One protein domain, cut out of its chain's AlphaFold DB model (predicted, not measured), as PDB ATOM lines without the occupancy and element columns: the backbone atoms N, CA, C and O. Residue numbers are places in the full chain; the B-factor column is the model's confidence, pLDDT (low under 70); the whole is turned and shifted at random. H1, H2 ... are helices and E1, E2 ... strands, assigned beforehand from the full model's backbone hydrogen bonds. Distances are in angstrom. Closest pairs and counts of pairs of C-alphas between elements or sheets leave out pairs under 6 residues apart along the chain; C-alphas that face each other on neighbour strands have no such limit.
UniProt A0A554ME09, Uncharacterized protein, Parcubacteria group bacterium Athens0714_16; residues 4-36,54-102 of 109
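Overview. This is residues 4 to 36 and 54 to 102 of the 109 residues of an uncharacterized protein of Parcubacteria group bacterium Athens0714_16 (UniProt A0A554ME09). Two small sheets stand face to face with their strands crossed, a small sandwich, and a helical hairpin of H2 and H3 packs across one end of it; H2 comes near strands of both sheets, and the short H1 packs on H3. One sheet has three strands in the order E2 - E1 - E5 and the other has two, E3 - E4; both are antiparallel. The printed part has 82 residues, with three named helices and five named strands in the order E1, H1, E2, E3, H2, H3, E4, E5, and its class is mixed, helices and strands. It is compact, with a radius of gyration of the C-alphas of 12.0 A, and rounded, with spans of 36 by 26 by 23 A.

Arrangement. Begin at E1, residues 4 to 7, the inner strand of the larger sheet. Its neighbour E2, residues 26 to 28, is antiparallel to it at 143 degrees; look for N 27 and O 5, 2.8 A apart and within hydrogen-bond range. Its other neighbour, E5, residues 97 to 101, is antiparallel to it at 159 degrees, with N 6 and O 98 at 2.8 A. The other sheet pairs E3, residues 55 to 59, with E4, residues 89 to 93, antiparallel at 153 degrees, and here N 56 and O 92 are 2.8 A apart. The two sheets face each other 10.2 A centre to centre, their best planes 12 degrees apart and their strands at 67 degrees. Between them, the closest C-alphas of E2 and E3 are those of Pro 28 and Val 58, 6.4 A apart. E4 and E5 meet only through their link. Go on to H2, residues 60 to 70, which is on the larger sheet but only grazes it, with its residues 62 to 67. The closest C-alphas of H2 and E2 are those of Leu 27 and Ala 63, 6.2 A apart; those of H2 and E4 are Gln 60 and Tyr 89, 4.9 A apart. H3, residues 72 to 80, touches H2 and forms a helical hairpin with it, at a shallow tilt of 31 degrees, opposite ways; their closest C-alphas are those of Lys 68 and Tyr 75, 5.1 A apart. H1, residues 16 to 20, only just touches H3, with 3 pairs of C-alphas within 8 A, the closest being Val 18 and Ala 74 at 5.1 A. H1 and H2 are apart. In H1, H2 and H3 every O i to N i+4 pair is within hydrogen-bond range.

Along the chain. Find C-alpha 4 at (-38.321, -23.933, 38.701); from there E1 runs 9.8 A to C-alpha 7. H1 covers 6.3 A from Gln 16 to Glu 20, and E2 covers 6.8 A from Leu 26 to Pro 28. After the cut, E3 runs 13.2 A from Cys 55 to Asp 59. Find C-alpha 60 at (-48.955, -25.116, 29.303), where H2 begins its 15.5 A to Ser 70. H3 then covers 12.1 A from Glu 72 to Asn 80. E4 runs 12.8 A from Tyr 89 to Trp 93. E5 runs 12.7 A from Val 97 to C-alpha 101 at (-35.226, -21.484, 43.865).

Size, cuts and confidence. The C-alphas of Lys 36 and Glu 73 are the two farthest apart, at 37.9 A, while those of Ser 4 and Thr 102, the first and last printed, are 7.1 A apart. Residues 37 to 53 are not printed, and C-alphas 36 and 54 are 10.8 A apart across this cut, which falls in the link from E2 to E3. Before it, residues 31 to 32 pair, antiparallel, with residues 56 to 57 of E3. Of the links that are printed whole, E1 to H1 and H3 to E4 are short and the others are tight. The mean pLDDT of the printed part is 87.3; look for values under 70 at residues 32 to 36 and at residue 102.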
ATOM      1  N   SER A   4     -37.954 -22.783  39.531       89.50
ATOM      2  CA  SER A   4     -38.321 -23.933  38.701       89.50
ATOM      3  C   SER A   4     -38.676 -25.114  39.596       89.50
ATOM      4  O   SER A   4     -38.299 -25.143  40.763       89.50
ATOM      5  N   ILE A   5     -39.402 -26.087  39.063       91.12
ATOM      6  CA  ILE A   5     -39.571 -27.397  39.690       91.12
ATOM      7  C   ILE A   5     -38.864 -28.458  38.857       91.12
ATOM      8  O   ILE A   5     -38.887 -28.382  37.630       91.12
ATOM      9  N   LYS A   6     -38.282 -29.459  39.512       94.44
ATOM     10  CA  LYS A   6     -37.872 -30.712  38.884       94.44
ATOM     11  C   LYS A   6     -38.928 -31.768  39.165       94.44
ATOM     12  O   LYS A   6     -39.309 -31.956  40.315       94.44
ATOM     13  N   VAL A   7     -39.436 -32.429  38.132       91.69
ATOM     14  CA  VAL A   7     -40.454 -33.471  38.313       91.69
ATOM     15  C   VAL A   7     -39.779 -34.762  38.775       91.69
ATOM     16  O   VAL A   7     -39.047 -35.383  38.014       91.69
ATOM     17  N   GLU A   8     -40.028 -35.184  40.009       92.31
ATOM     18  CA  GLU A   8     -39.415 -36.381  40.607       92.31
ATOM     19  C   GLU A   8     -40.284 -37.627  40.421       92.31
ATOM     20  O   GLU A   8     -39.788 -38.752  40.377       92.31
ATOM     21  N   ARG A   9     -41.604 -37.444  40.313       87.81
ATOM     22  CA  ARG A   9     -42.568 -38.536  40.153       87.81
ATOM     23  C   ARG A   9     -43.505 -38.260  38.997       87.81
ATOM     24  O   ARG A   9     -43.939 -37.131  38.780       87.81
ATOM     25  N   ALA A  10     -43.843 -39.320  38.268       82.88
ATOM     26  CA  ALA A  10     -44.791 -39.221  37.173       82.88
ATOM     27  C   ALA A  10     -46.157 -38.763  37.725       82.88
ATOM     28  O   ALA A  10     -46.700 -39.434  38.613       82.88
ATOM     29  N   PRO A  11     -46.737 -37.667  37.206       76.94
ATOM     30  CA  PRO A  11     -48.030 -37.178  37.663       76.94
ATOM     31  C   PRO A  11     -49.137 -38.209  37.408       76.94
ATOM     32  O   PRO A  11     -49.033 -39.088  36.548       76.94
ATOM     33  N   THR A  12     -50.243 -38.112  38.143       76.81
ATOM     34  CA  THR A  12     -51.397 -39.001  37.942       76.81
ATOM     35  C   THR A  12     -52.005 -38.822  36.549       76.81
ATOM     36  O   THR A  12     -52.245 -37.695  36.127       76.81
ATOM     37  N   GLY A  13     -52.331 -39.916  35.858       74.94
ATOM     38  CA  GLY A  13     -52.984 -39.857  34.549       74.94
ATOM     39  C   GLY A  13     -52.700 -41.067  33.663       74.94
ATOM     40  O   GLY A  13     -52.008 -42.007  34.064       74.94
ATOM     41  N   LYS A  14     -53.261 -41.035  32.449       73.25
ATOM     42  CA  LYS A  14     -53.027 -41.999  31.365       73.25
ATOM     43  C   LYS A  14     -52.824 -41.241  30.040       73.25
ATOM     44  O   LYS A  14     -53.449 -40.194  29.871       73.25
ATOM     45  N   PRO A  15     -52.053 -41.791  29.085       92.25
ATOM     46  CA  PRO A  15     -51.329 -43.067  29.156       92.25
ATOM     47  C   PRO A  15     -50.038 -42.981  29.991       92.25
ATOM     48  O   PRO A  15     -49.538 -41.893  30.258       92.25
ATOM     49  N   GLN A  16     -49.518 -44.139  30.420       88.19
ATOM     50  CA  GLN A  16     -48.347 -44.240  31.308       88.19
ATOM     51  C   GLN A  16     -47.109 -43.552  30.714       88.19
ATOM     52  O   GLN A  16     -46.494 -42.725  31.376       88.19
ATOM     53  N   TRP A  17     -46.809 -43.830  29.450       93.06
ATOM     54  CA  TRP A  17     -45.617 -43.305  28.785       93.06
ATOM     55  C   TRP A  17     -45.617 -41.766  28.683       93.06
ATOM     56  O   TRP A  17     -44.578 -41.135  28.849       93.06
ATOM     57  N   VAL A  18     -46.791 -41.135  28.517       90.94
ATOM     58  CA  VAL A  18     -46.915 -39.662  28.487       90.94
ATOM     59  C   VAL A  18     -46.630 -39.051  29.853       90.94
ATOM     60  O   VAL A  18     -46.041 -37.976  29.924       90.94
ATOM     61  N   LYS A  19     -47.055 -39.693  30.950       88.38
ATOM     62  CA  LYS A  19     -46.787 -39.144  32.288       88.38
ATOM     63  C   LYS A  19     -45.335 -39.348  32.722       88.38
ATOM     64  O   LYS A  19     -44.779 -38.485  33.390       88.38
ATOM     65  N   GLU A  20     -44.718 -40.459  32.334       92.56
ATOM     66  CA  GLU A  20     -43.310 -40.743  32.635       92.56
ATOM     67  C   GLU A  20     -42.366 -39.793  31.900       92.56
ATOM     68  O   GLU A  20     -41.344 -39.416  32.461       92.56
ATOM     69  N   ALA A  21     -42.755 -39.314  30.714       95.00
ATOM     70  CA  ALA A  21     -41.985 -38.335  29.949       95.00
ATOM     71  C   ALA A  21     -41.776 -36.990  30.672       95.00
ATOM     72  O   ALA A  21     -40.916 -36.213  30.266       95.00
ATOM     73  N   TRP A  22     -42.538 -36.703  31.734       94.25
ATOM     74  CA  TRP A  22     -42.315 -35.514  32.558       94.25
ATOM     75  C   TRP A  22     -41.201 -35.690  33.587       94.25
ATOM     76  O   TRP A  22     -40.644 -34.689  34.026       94.25
ATOM     77  N   VAL A  23     -40.892 -36.921  34.005       94.94
ATOM     78  CA  VAL A  23     -39.944 -37.185  35.096       94.94
ATOM     79  C   VAL A  23     -38.542 -36.729  34.693       94.94
ATOM     80  O   VAL A  23     -38.059 -37.024  33.606       94.94
ATOM     81  N   GLY A  24     -37.887 -35.994  35.587       94.19
ATOM     82  CA  GLY A  24     -36.578 -35.384  35.382       94.19
ATOM     83  C   GLY A  24     -36.613 -34.005  34.721       94.19
ATOM     84  O   GLY A  24     -35.596 -33.314  34.752       94.19
ATOM     85  N   LEU A  25     -37.750 -33.563  34.166       95.19
ATOM     86  CA  LEU A  25     -37.833 -32.258  33.506       95.19
ATOM     87  C   LEU A  25     -37.800 -31.102  34.507       95.19
ATOM     88  O   LEU A  25     -38.438 -31.149  35.562       95.19
ATOM     89  N   LEU A  26     -37.095 -30.038  34.118       95.56
ATOM     90  CA  LEU A  26     -37.076 -28.751  34.808       95.56
ATOM     91  C   LEU A  26     -38.113 -27.815  34.192       95.56
ATOM     92  O   LEU A  26     -37.998 -27.429  33.029       95.56
ATOM     93  N   LEU A  27     -39.115 -27.434  34.979       91.94
ATOM     94  CA  LEU A  27     -40.235 -26.617  34.526       91.94
ATOM     95  C   LEU A  27     -40.250 -25.260  35.247       91.94
ATOM     96  O   LEU A  27     -40.254 -25.229  36.481       91.94
ATOM     97  N   PRO A  28     -40.287 -24.130  34.520       92.00
ATOM     98  CA  PRO A  28     -40.330 -22.809  35.136       92.00
ATOM     99  C   PRO A  28     -41.705 -22.542  35.757       92.00
ATOM    100  O   PRO A  28     -42.742 -22.694  35.114       92.00
ATOM    101  N   ILE A  29     -41.730 -22.092  37.010       88.06
ATOM    102  CA  ILE A  29     -42.984 -21.860  37.734       88.06
ATOM    103  C   ILE A  29     -43.558 -20.498  37.346       88.06
ATOM    104  O   ILE A  29     -42.894 -19.464  37.490       88.06
ATOM    105  N   SER A  30     -44.822 -20.489  36.921       83.44
ATOM    106  CA  SER A  30     -45.579 -19.262  36.666       83.44
ATOM    107  C   SER A  30     -46.086 -18.655  37.971       83.44
ATOM    108  O   SER A  30     -45.892 -17.467  38.218       83.44
ATOM    109  N   PHE A  31     -46.696 -19.476  38.828       76.62
ATOM    110  CA  PHE A  31     -47.060 -19.110  40.195       76.62
ATOM    111  C   PHE A  31     -47.203 -20.345  41.084       76.62
ATOM    112  O   PHE A  31     -47.474 -21.455  40.623       76.62
ATOM    113  N   PHE A  32     -46.999 -20.132  42.378       62.78
ATOM    114  CA  PHE A  32     -47.278 -21.112  43.416       62.78
ATOM    115  C   PHE A  32     -48.619 -20.754  44.054       62.78
ATOM    116  O   PHE A  32     -48.827 -19.595  44.424       62.78
ATOM    117  N   ASP A  33     -49.527 -21.720  44.176       67.75
ATOM    118  CA  ASP A  33     -50.697 -21.538  45.035       67.75
ATOM    119  C   ASP A  33     -50.270 -21.831  46.476       67.75
ATOM    120  O   ASP A  33     -50.437 -22.931  47.004       67.75
ATOM    121  N   ASP A  34     -49.619 -20.825  47.069       53.44
ATOM    122  CA  ASP A  34     -49.490 -20.698  48.516       53.44
ATOM    123  C   ASP A  34     -50.892 -20.454  49.079       53.44
ATOM    124  O   ASP A  34     -51.705 -19.727  48.505       53.44
ATOM    125  N   GLU A  35     -51.159 -21.015  50.243       48.12
ATOM    126  CA  GLU A  35     -52.417 -21.122  50.971       48.12
ATOM    127  C   GLU A  35     -53.141 -19.782  51.258       48.12
ATOM    128  O   GLU A  35     -54.181 -19.764  51.918       48.12
ATOM    129  N   LYS A  36     -52.709 -18.648  50.698       46.75
ATOM    130  CA  LYS A  36     -53.145 -17.279  51.018       46.75
ATOM    131  C   LYS A  36     -54.373 -16.748  50.269       46.75
ATOM    132  O   LYS A  36     -54.935 -15.741  50.679       46.75
ATOM    133  N   SER A  54     -50.812 -28.097  48.423       76.44
ATOM    134  CA  SER A  54     -50.210 -27.090  47.545       76.44
ATOM    135  C   SER A  54     -49.772 -27.707  46.212       76.44
ATOM    136  O   SER A  54     -49.371 -28.876  46.145       76.44
ATOM    137  N   CYS A  55     -49.837 -26.920  45.141       80.00
ATOM    138  CA  CYS A  55     -49.348 -27.304  43.820       80.00
ATOM    139  C   CYS A  55     -48.649 -26.131  43.127       80.00
ATOM    140  O   CYS A  55     -48.875 -24.958  43.439       80.00
ATOM    141  N   PHE A  56     -47.774 -26.473  42.190       85.19
ATOM    142  CA  PHE A  56     -47.074 -25.533  41.332       85.19
ATOM    143  C   PHE A  56     -47.788 -25.439  39.991       85.19
ATOM    144  O   PHE A  56     -48.148 -26.466  39.410       85.19
ATOM    145  N   PHE A  57     -47.964 -24.216  39.495       87.00
ATOM    146  CA  PHE A  57     -48.554 -23.964  38.189       87.00
ATOM    147  C   PHE A  57     -47.476 -23.579  37.184       87.00
ATOM    148  O   PHE A  57     -46.679 -22.665  37.414       87.00
ATOM    149  N   VAL A  58     -47.490 -24.277  36.052       87.69
ATOM    150  CA  VAL A  58     -46.586 -24.068  34.919       87.69
ATOM    151  C   VAL A  58     -47.443 -23.776  33.696       87.69
ATOM    152  O   VAL A  58     -48.380 -24.522  33.412       87.69
ATOM    153  N   ASP A  59     -47.161 -22.685  32.988       91.50
ATOM    154  CA  ASP A  59     -47.833 -22.359  31.726       91.50
ATOM    155  C   ASP A  59     -47.757 -23.545  30.749       91.50
ATOM    156  O   ASP A  59     -46.688 -24.129  30.549       91.50
ATOM    157  N   GLN A  60     -48.890 -23.917  30.145       92.06
ATOM    158  CA  GLN A  60     -48.955 -25.116  29.303       92.06
ATOM    159  C   GLN A  60     -48.031 -25.027  28.096       92.06
ATOM    160  O   GLN A  60     -47.408 -26.023  27.740       92.06
ATOM    161  N   LYS A  61     -47.942 -23.855  27.458       93.25
ATOM    162  CA  LYS A  61     -47.082 -23.678  26.287       93.25
ATOM    163  C   LYS A  61     -45.625 -23.896  26.679       93.25
ATOM    164  O   LYS A  61     -44.949 -24.722  26.082       93.25
ATOM    165  N   THR A  62     -45.193 -23.238  27.747       93.12
ATOM    166  CA  THR A  62     -43.829 -23.336  28.263       93.12
ATOM    167  C   THR A  62     -43.481 -24.764  28.693       93.12
ATOM    168  O   THR A  62     -42.420 -25.272  28.340       93.12
ATOM    169  N   ALA A  63     -44.379 -25.451  29.408       93.38
ATOM    170  CA  ALA A  63     -44.183 -26.848  29.796       93.38
ATOM    171  C   ALA A  63     -44.041 -27.778  28.583       93.38
ATOM    172  O   ALA A  63     -43.182 -28.657  28.569       93.38
ATOM    173  N   LEU A  64     -44.884 -27.589  27.565       94.94
ATOM    174  CA  LEU A  64     -44.856 -28.404  26.353       94.94
ATOM    175  C   LEU A  64     -43.636 -28.116  25.480       94.94
ATOM    176  O   LEU A  64     -43.132 -29.048  24.862       94.94
ATOM    177  N   ASP A  65     -43.135 -26.883  25.456       96.50
ATOM    178  CA  ASP A  65     -41.880 -26.551  24.774       96.50
ATOM    179  C   ASP A  65     -40.692 -27.281  25.432       96.50
ATOM    180  O   ASP A  65     -39.846 -27.835  24.729       96.50
ATOM    181  N   VAL A  66     -40.663 -27.378  26.770       96.38
ATOM    182  CA  VAL A  66     -39.668 -28.199  27.489       96.38
ATOM    183  C   VAL A  66     -39.844 -29.684  27.166       96.38
ATOM    184  O   VAL A  66     -38.868 -30.353  26.828       96.38
ATOM    185  N   LEU A  67     -41.079 -30.199  27.217       95.31
ATOM    186  CA  LEU A  67     -41.366 -31.601  26.908       95.31
ATOM    187  C   LEU A  67     -40.940 -31.959  25.481       95.31
ATOM    188  O   LEU A  67     -40.323 -32.998  25.283       95.31
ATOM    189  N   LYS A  68     -41.207 -31.090  24.502       97.31
ATOM    190  CA  LYS A  68     -40.838 -31.299  23.097       97.31
ATOM    191  C   LYS A  68     -39.340 -31.536  22.922       97.31
ATOM    192  O   LYS A  68     -38.958 -32.394  22.135       97.31
ATOM    193  N   ASN A  69     -38.509 -30.804  23.660       96.38
ATOM    194  CA  ASN A  69     -37.054 -30.925  23.573       96.38
ATOM    195  C   ASN A  69     -36.519 -32.231  24.182       96.38
ATOM    196  O   ASN A  69     -35.410 -32.636  23.853       96.38
ATOM    197  N   SER A  70     -37.284 -32.879  25.068       96.12
ATOM    198  CA  SER A  70     -36.868 -34.115  25.741       96.12
ATOM    199  C   SER A  70     -37.560 -35.371  25.211       96.12
ATOM    200  O   SER A  70     -36.976 -36.450  25.259       96.12
ATOM    201  N   ASN A  71     -38.815 -35.264  24.781       96.75
ATOM    202  CA  ASN A  71     -39.639 -36.372  24.317       96.75
ATOM    203  C   ASN A  71     -40.698 -35.847  23.331       96.75
ATOM    204  O   ASN A  71     -41.799 -35.430  23.707       96.75
ATOM    205  N   GLU A  72     -40.346 -35.862  22.045       97.19
ATOM    206  CA  GLU A  72     -41.210 -35.356  20.976       97.19
ATOM    207  C   GLU A  72     -42.522 -36.146  20.854       97.19
ATOM    208  O   GLU A  72     -43.578 -35.555  20.629       97.19
ATOM    209  N   GLU A  73     -42.494 -37.462  21.071       97.38
ATOM    210  CA  GLU A  73     -43.686 -38.312  20.995       97.38
ATOM    211  C   GLU A  73     -44.741 -37.893  22.033       97.38
ATOM    212  O   GLU A  73     -45.923 -37.726  21.713       97.38
ATOM    213  N   ALA A  74     -44.313 -37.641  23.275       94.62
ATOM    214  CA  ALA A  74     -45.205 -37.218  24.351       94.62
ATOM    215  C   ALA A  74     -45.761 -35.815  24.092       94.62
ATOM    216  O   ALA A  74     -46.947 -35.559  24.323       94.62
ATOM    217  N   TYR A  75     -44.937 -34.917  23.547       96.19
ATOM    218  CA  TYR A  75     -45.388 -33.607  23.088       96.19
ATOM    219  C   TYR A  75     -46.469 -33.718  22.001       96.19
ATOM    220  O   TYR A  75     -47.517 -33.072  22.104       96.19
ATOM    221  N   LEU A  76     -46.259 -34.558  20.983       96.56
ATOM    222  CA  LEU A  76     -47.225 -34.751  19.901       96.56
ATOM    223  C   LEU A  76     -48.544 -35.332  20.411       96.56
ATOM    224  O   LEU A  76     -49.606 -34.928  19.937       96.56
ATOM    225  N   TRP A  77     -48.509 -36.207  21.417       95.62
ATOM    226  CA  TRP A  77     -49.729 -36.691  22.061       95.62
ATOM    227  C   TRP A  77     -50.553 -35.545  22.660       95.62
ATOM    228  O   TRP A  77     -51.750 -35.444  22.386       95.62
ATOM    229  N   TRP A  78     -49.921 -34.637  23.412       92.88
ATOM    230  CA  TRP A  78     -50.597 -33.457  23.964       92.88
ATOM    231  C   TRP A  78     -51.122 -32.528  22.871       92.88
ATOM    232  O   TRP A  78     -52.269 -32.077  22.940       92.88
ATOM    233  N   LYS A  79     -50.321 -32.295  21.828       94.25
ATOM    234  CA  LYS A  79     -50.717 -31.488  20.670       94.25
ATOM    235  C   LYS A  79     -51.955 -32.062  19.977       94.25
ATOM    236  O   LYS A  79     -52.913 -31.332  19.736       94.25
ATOM    237  N   ASN A  80     -51.990 -33.375  19.751       94.81
ATOM    238  CA  ASN A  80     -53.127 -34.076  19.146       94.81
ATOM    239  C   ASN A  80     -54.387 -34.044  20.030       94.81
ATOM    240  O   ASN A  80     -55.499 -34.214  19.538       94.81
ATOM    241  N   LYS A  81     -54.232 -33.797  21.337       92.50
ATOM    242  CA  LYS A  81     -55.335 -33.565  22.283       92.50
ATOM    243  C   LYS A  81     -55.779 -32.096  22.365       92.50
ATOM    244  O   LYS A  81     -56.670 -31.789  23.156       92.50
ATOM    245  N   GLY A  82     -55.194 -31.202  21.564       92.56
ATOM    246  CA  GLY A  82     -55.563 -29.786  21.489       92.56
ATOM    247  C   GLY A  82     -54.882 -28.896  22.531       92.56
ATOM    248  O   GLY A  82     -55.461 -27.893  22.945       92.56
ATOM    249  N   TYR A  83     -53.683 -29.272  22.983       93.69
ATOM    250  CA  TYR A  83     -52.860 -28.468  23.890       93.69
ATOM    251  C   TYR A  83     -51.690 -27.796  23.147       93.69
ATOM    252  O   TYR A  83     -51.234 -28.321  22.128       93.69
ATOM    253  N   PRO A  84     -51.158 -26.671  23.659       92.25
ATOM    254  CA  PRO A  84     -51.616 -25.924  24.837       92.25
ATOM    255  C   PRO A  84     -52.930 -25.170  24.590       92.25
ATOM    256  O   PRO A  84     -53.242 -24.794  23.461       92.25
ATOM    257  N   LYS A  85     -53.682 -24.898  25.661       86.31
ATOM    258  CA  LYS A  85     -54.812 -23.959  25.643       86.31
ATOM    259  C   LYS A  85     -54.341 -22.578  26.090       86.31
ATOM    260  O   LYS A  85     -53.526 -22.461  27.003       86.31
ATOM    261  N   LYS A  86     -54.865 -21.526  25.457       84.56
ATOM    262  CA  LYS A  86     -54.525 -20.136  25.794       84.56
ATOM    263  C   LYS A  86     -54.853 -19.849  27.266       84.56
ATOM    264  O   LYS A  86     -55.939 -20.206  27.714       84.56
ATOM    265  N   ASP A  87     -53.931 -19.219  27.991       83.12
ATOM    266  CA  ASP A  87     -54.081 -18.812  29.399       83.12
ATOM    267  C   ASP A  87     -54.363 -19.973  30.382       83.12
ATOM    268  O   ASP A  87     -54.966 -19.778  31.438       83.12
ATOM    269  N   HIS A  88     -53.937 -21.196  30.042       84.69
ATOM    270  CA  HIS A  88     -54.067 -22.376  30.900       84.69
ATOM    271  C   HIS A  88     -52.712 -22.868  31.417       84.69
ATOM    272  O   HIS A  88     -51.667 -22.700  30.790       84.69
ATOM    273  N   TYR A  89     -52.762 -23.565  32.550       88.88
ATOM    274  CA  TYR A  89     -51.595 -24.078  33.262       88.88
ATOM    275  C   TYR A  89     -51.710 -25.593  33.453       88.88
ATOM    276  O   TYR A  89     -52.813 -26.144  33.511       88.88
ATOM    277  N   PHE A  90     -50.571 -26.270  33.557       89.75
ATOM    278  CA  PHE A  90     -50.490 -27.578  34.194       89.75
ATOM    279  C   PHE A  90     -50.220 -27.400  35.684       89.75
ATOM    280  O   PHE A  90     -49.488 -26.494  36.086       89.75
ATOM    281  N   SER A  91     -50.822 -28.267  36.494       87.94
ATOM    282  CA  SER A  91     -50.568 -28.342  37.927       87.94
ATOM    283  C   SER A  91     -49.685 -29.546  38.242       87.94
ATOM    284  O   SER A  91     -49.942 -30.661  37.788       87.94
ATOM    285  N   PHE A  92     -48.663 -29.314  39.057       86.19
ATOM    286  CA  PHE A  92     -47.780 -30.349  39.586       86.19
ATOM    287  C   PHE A  92     -47.867 -30.333  41.109       86.19
ATOM    288  O   PHE A  92     -47.709 -29.281  41.737       86.19
ATOM    289  N   TRP A  93     -48.175 -31.478  41.718       85.81
ATOM    290  CA  TRP A  93     -48.330 -31.564  43.169       85.81
ATOM    291  C   TRP A  93     -46.992 -31.386  43.871       85.81
ATOM    292  O   TRP A  93     -45.971 -31.877  43.402       85.81
ATOM    293  N   TYR A  94     -47.018 -30.749  45.044       82.94
ATOM    294  CA  TYR A  94     -45.811 -30.508  45.833       82.94
ATOM    295  C   TYR A  94     -45.000 -31.784  46.127       82.94
ATOM    296  O   TYR A  94     -43.781 -31.743  46.135       82.94
ATOM    297  N   TYR A  95     -45.664 -32.929  46.319       85.38
ATOM    298  CA  TYR A  95     -44.999 -34.205  46.626       85.38
ATOM    299  C   TYR A  95     -44.415 -34.934  45.406       85.38
ATOM    300  O   TYR A  95     -43.704 -35.923  45.582       85.38
ATOM    301  N   ASP A  96     -44.728 -34.481  44.189       85.81
ATOM    302  CA  ASP A  96     -44.252 -35.100  42.947       85.81
ATOM    303  C   ASP A  96     -43.026 -34.376  42.376       85.81
ATOM    304  O   ASP A  96     -42.497 -34.783  41.340       85.81
ATOM    305  N   VAL A  97     -42.579 -33.292  43.020       87.12
ATOM    306  CA  VAL A  97     -41.564 -32.389  42.477       87.12
ATOM    307  C   VAL A  97     -40.602 -31.870  43.541       87.12
ATOM    308  O   VAL A  97     -40.947 -31.749  44.712       87.12
ATOM    309  N   GLU A  98     -39.405 -31.493  43.109       88.75
ATOM    310  CA  GLU A  98     -38.433 -30.737  43.894       88.75
ATOM    311  C   GLU A  98     -38.475 -29.260  43.472       88.75
ATOM    312  O   GLU A  98     -38.390 -28.944  42.285       88.75
ATOM    313  N   PHE A  99     -38.609 -28.332  44.427       86.31
ATOM    314  CA  PHE A  99     -38.562 -26.895  44.140       86.31
ATOM    315  C   PHE A  99     -37.118 -26.387  44.098       86.31
ATOM    316  O   PHE A  99     -36.376 -26.505  45.070       86.31
ATOM    317  N   ILE A 100     -36.763 -25.731  42.998       85.12
ATOM    318  CA  ILE A 100     -35.456 -25.129  42.761       85.12
ATOM    319  C   ILE A 100     -35.635 -23.610  42.724       85.12
ATOM    320  O   ILE A 100     -36.176 -23.037  41.771       85.12
ATOM    321  N   ALA A 101     -35.180 -22.938  43.781       75.25
ATOM    322  CA  ALA A 101     -35.226 -21.484  43.865       75.25
ATOM    323  C   ALA A 101     -34.351 -20.845  42.774       75.25
ATOM    324  O   ALA A 101     -33.216 -21.258  42.535       75.25
ATOM    325  N   THR A 102     -34.841 -19.779  42.138       65.19
ATOM    326  CA  THR A 102     -33.973 -18.926  41.317       65.19
ATOM    327  C   THR A 102     -33.052 -18.129  42.233       65.19
ATOM    328  O   THR A 102     -33.505 -17.205  42.910       65.19
TER     329      THR A 102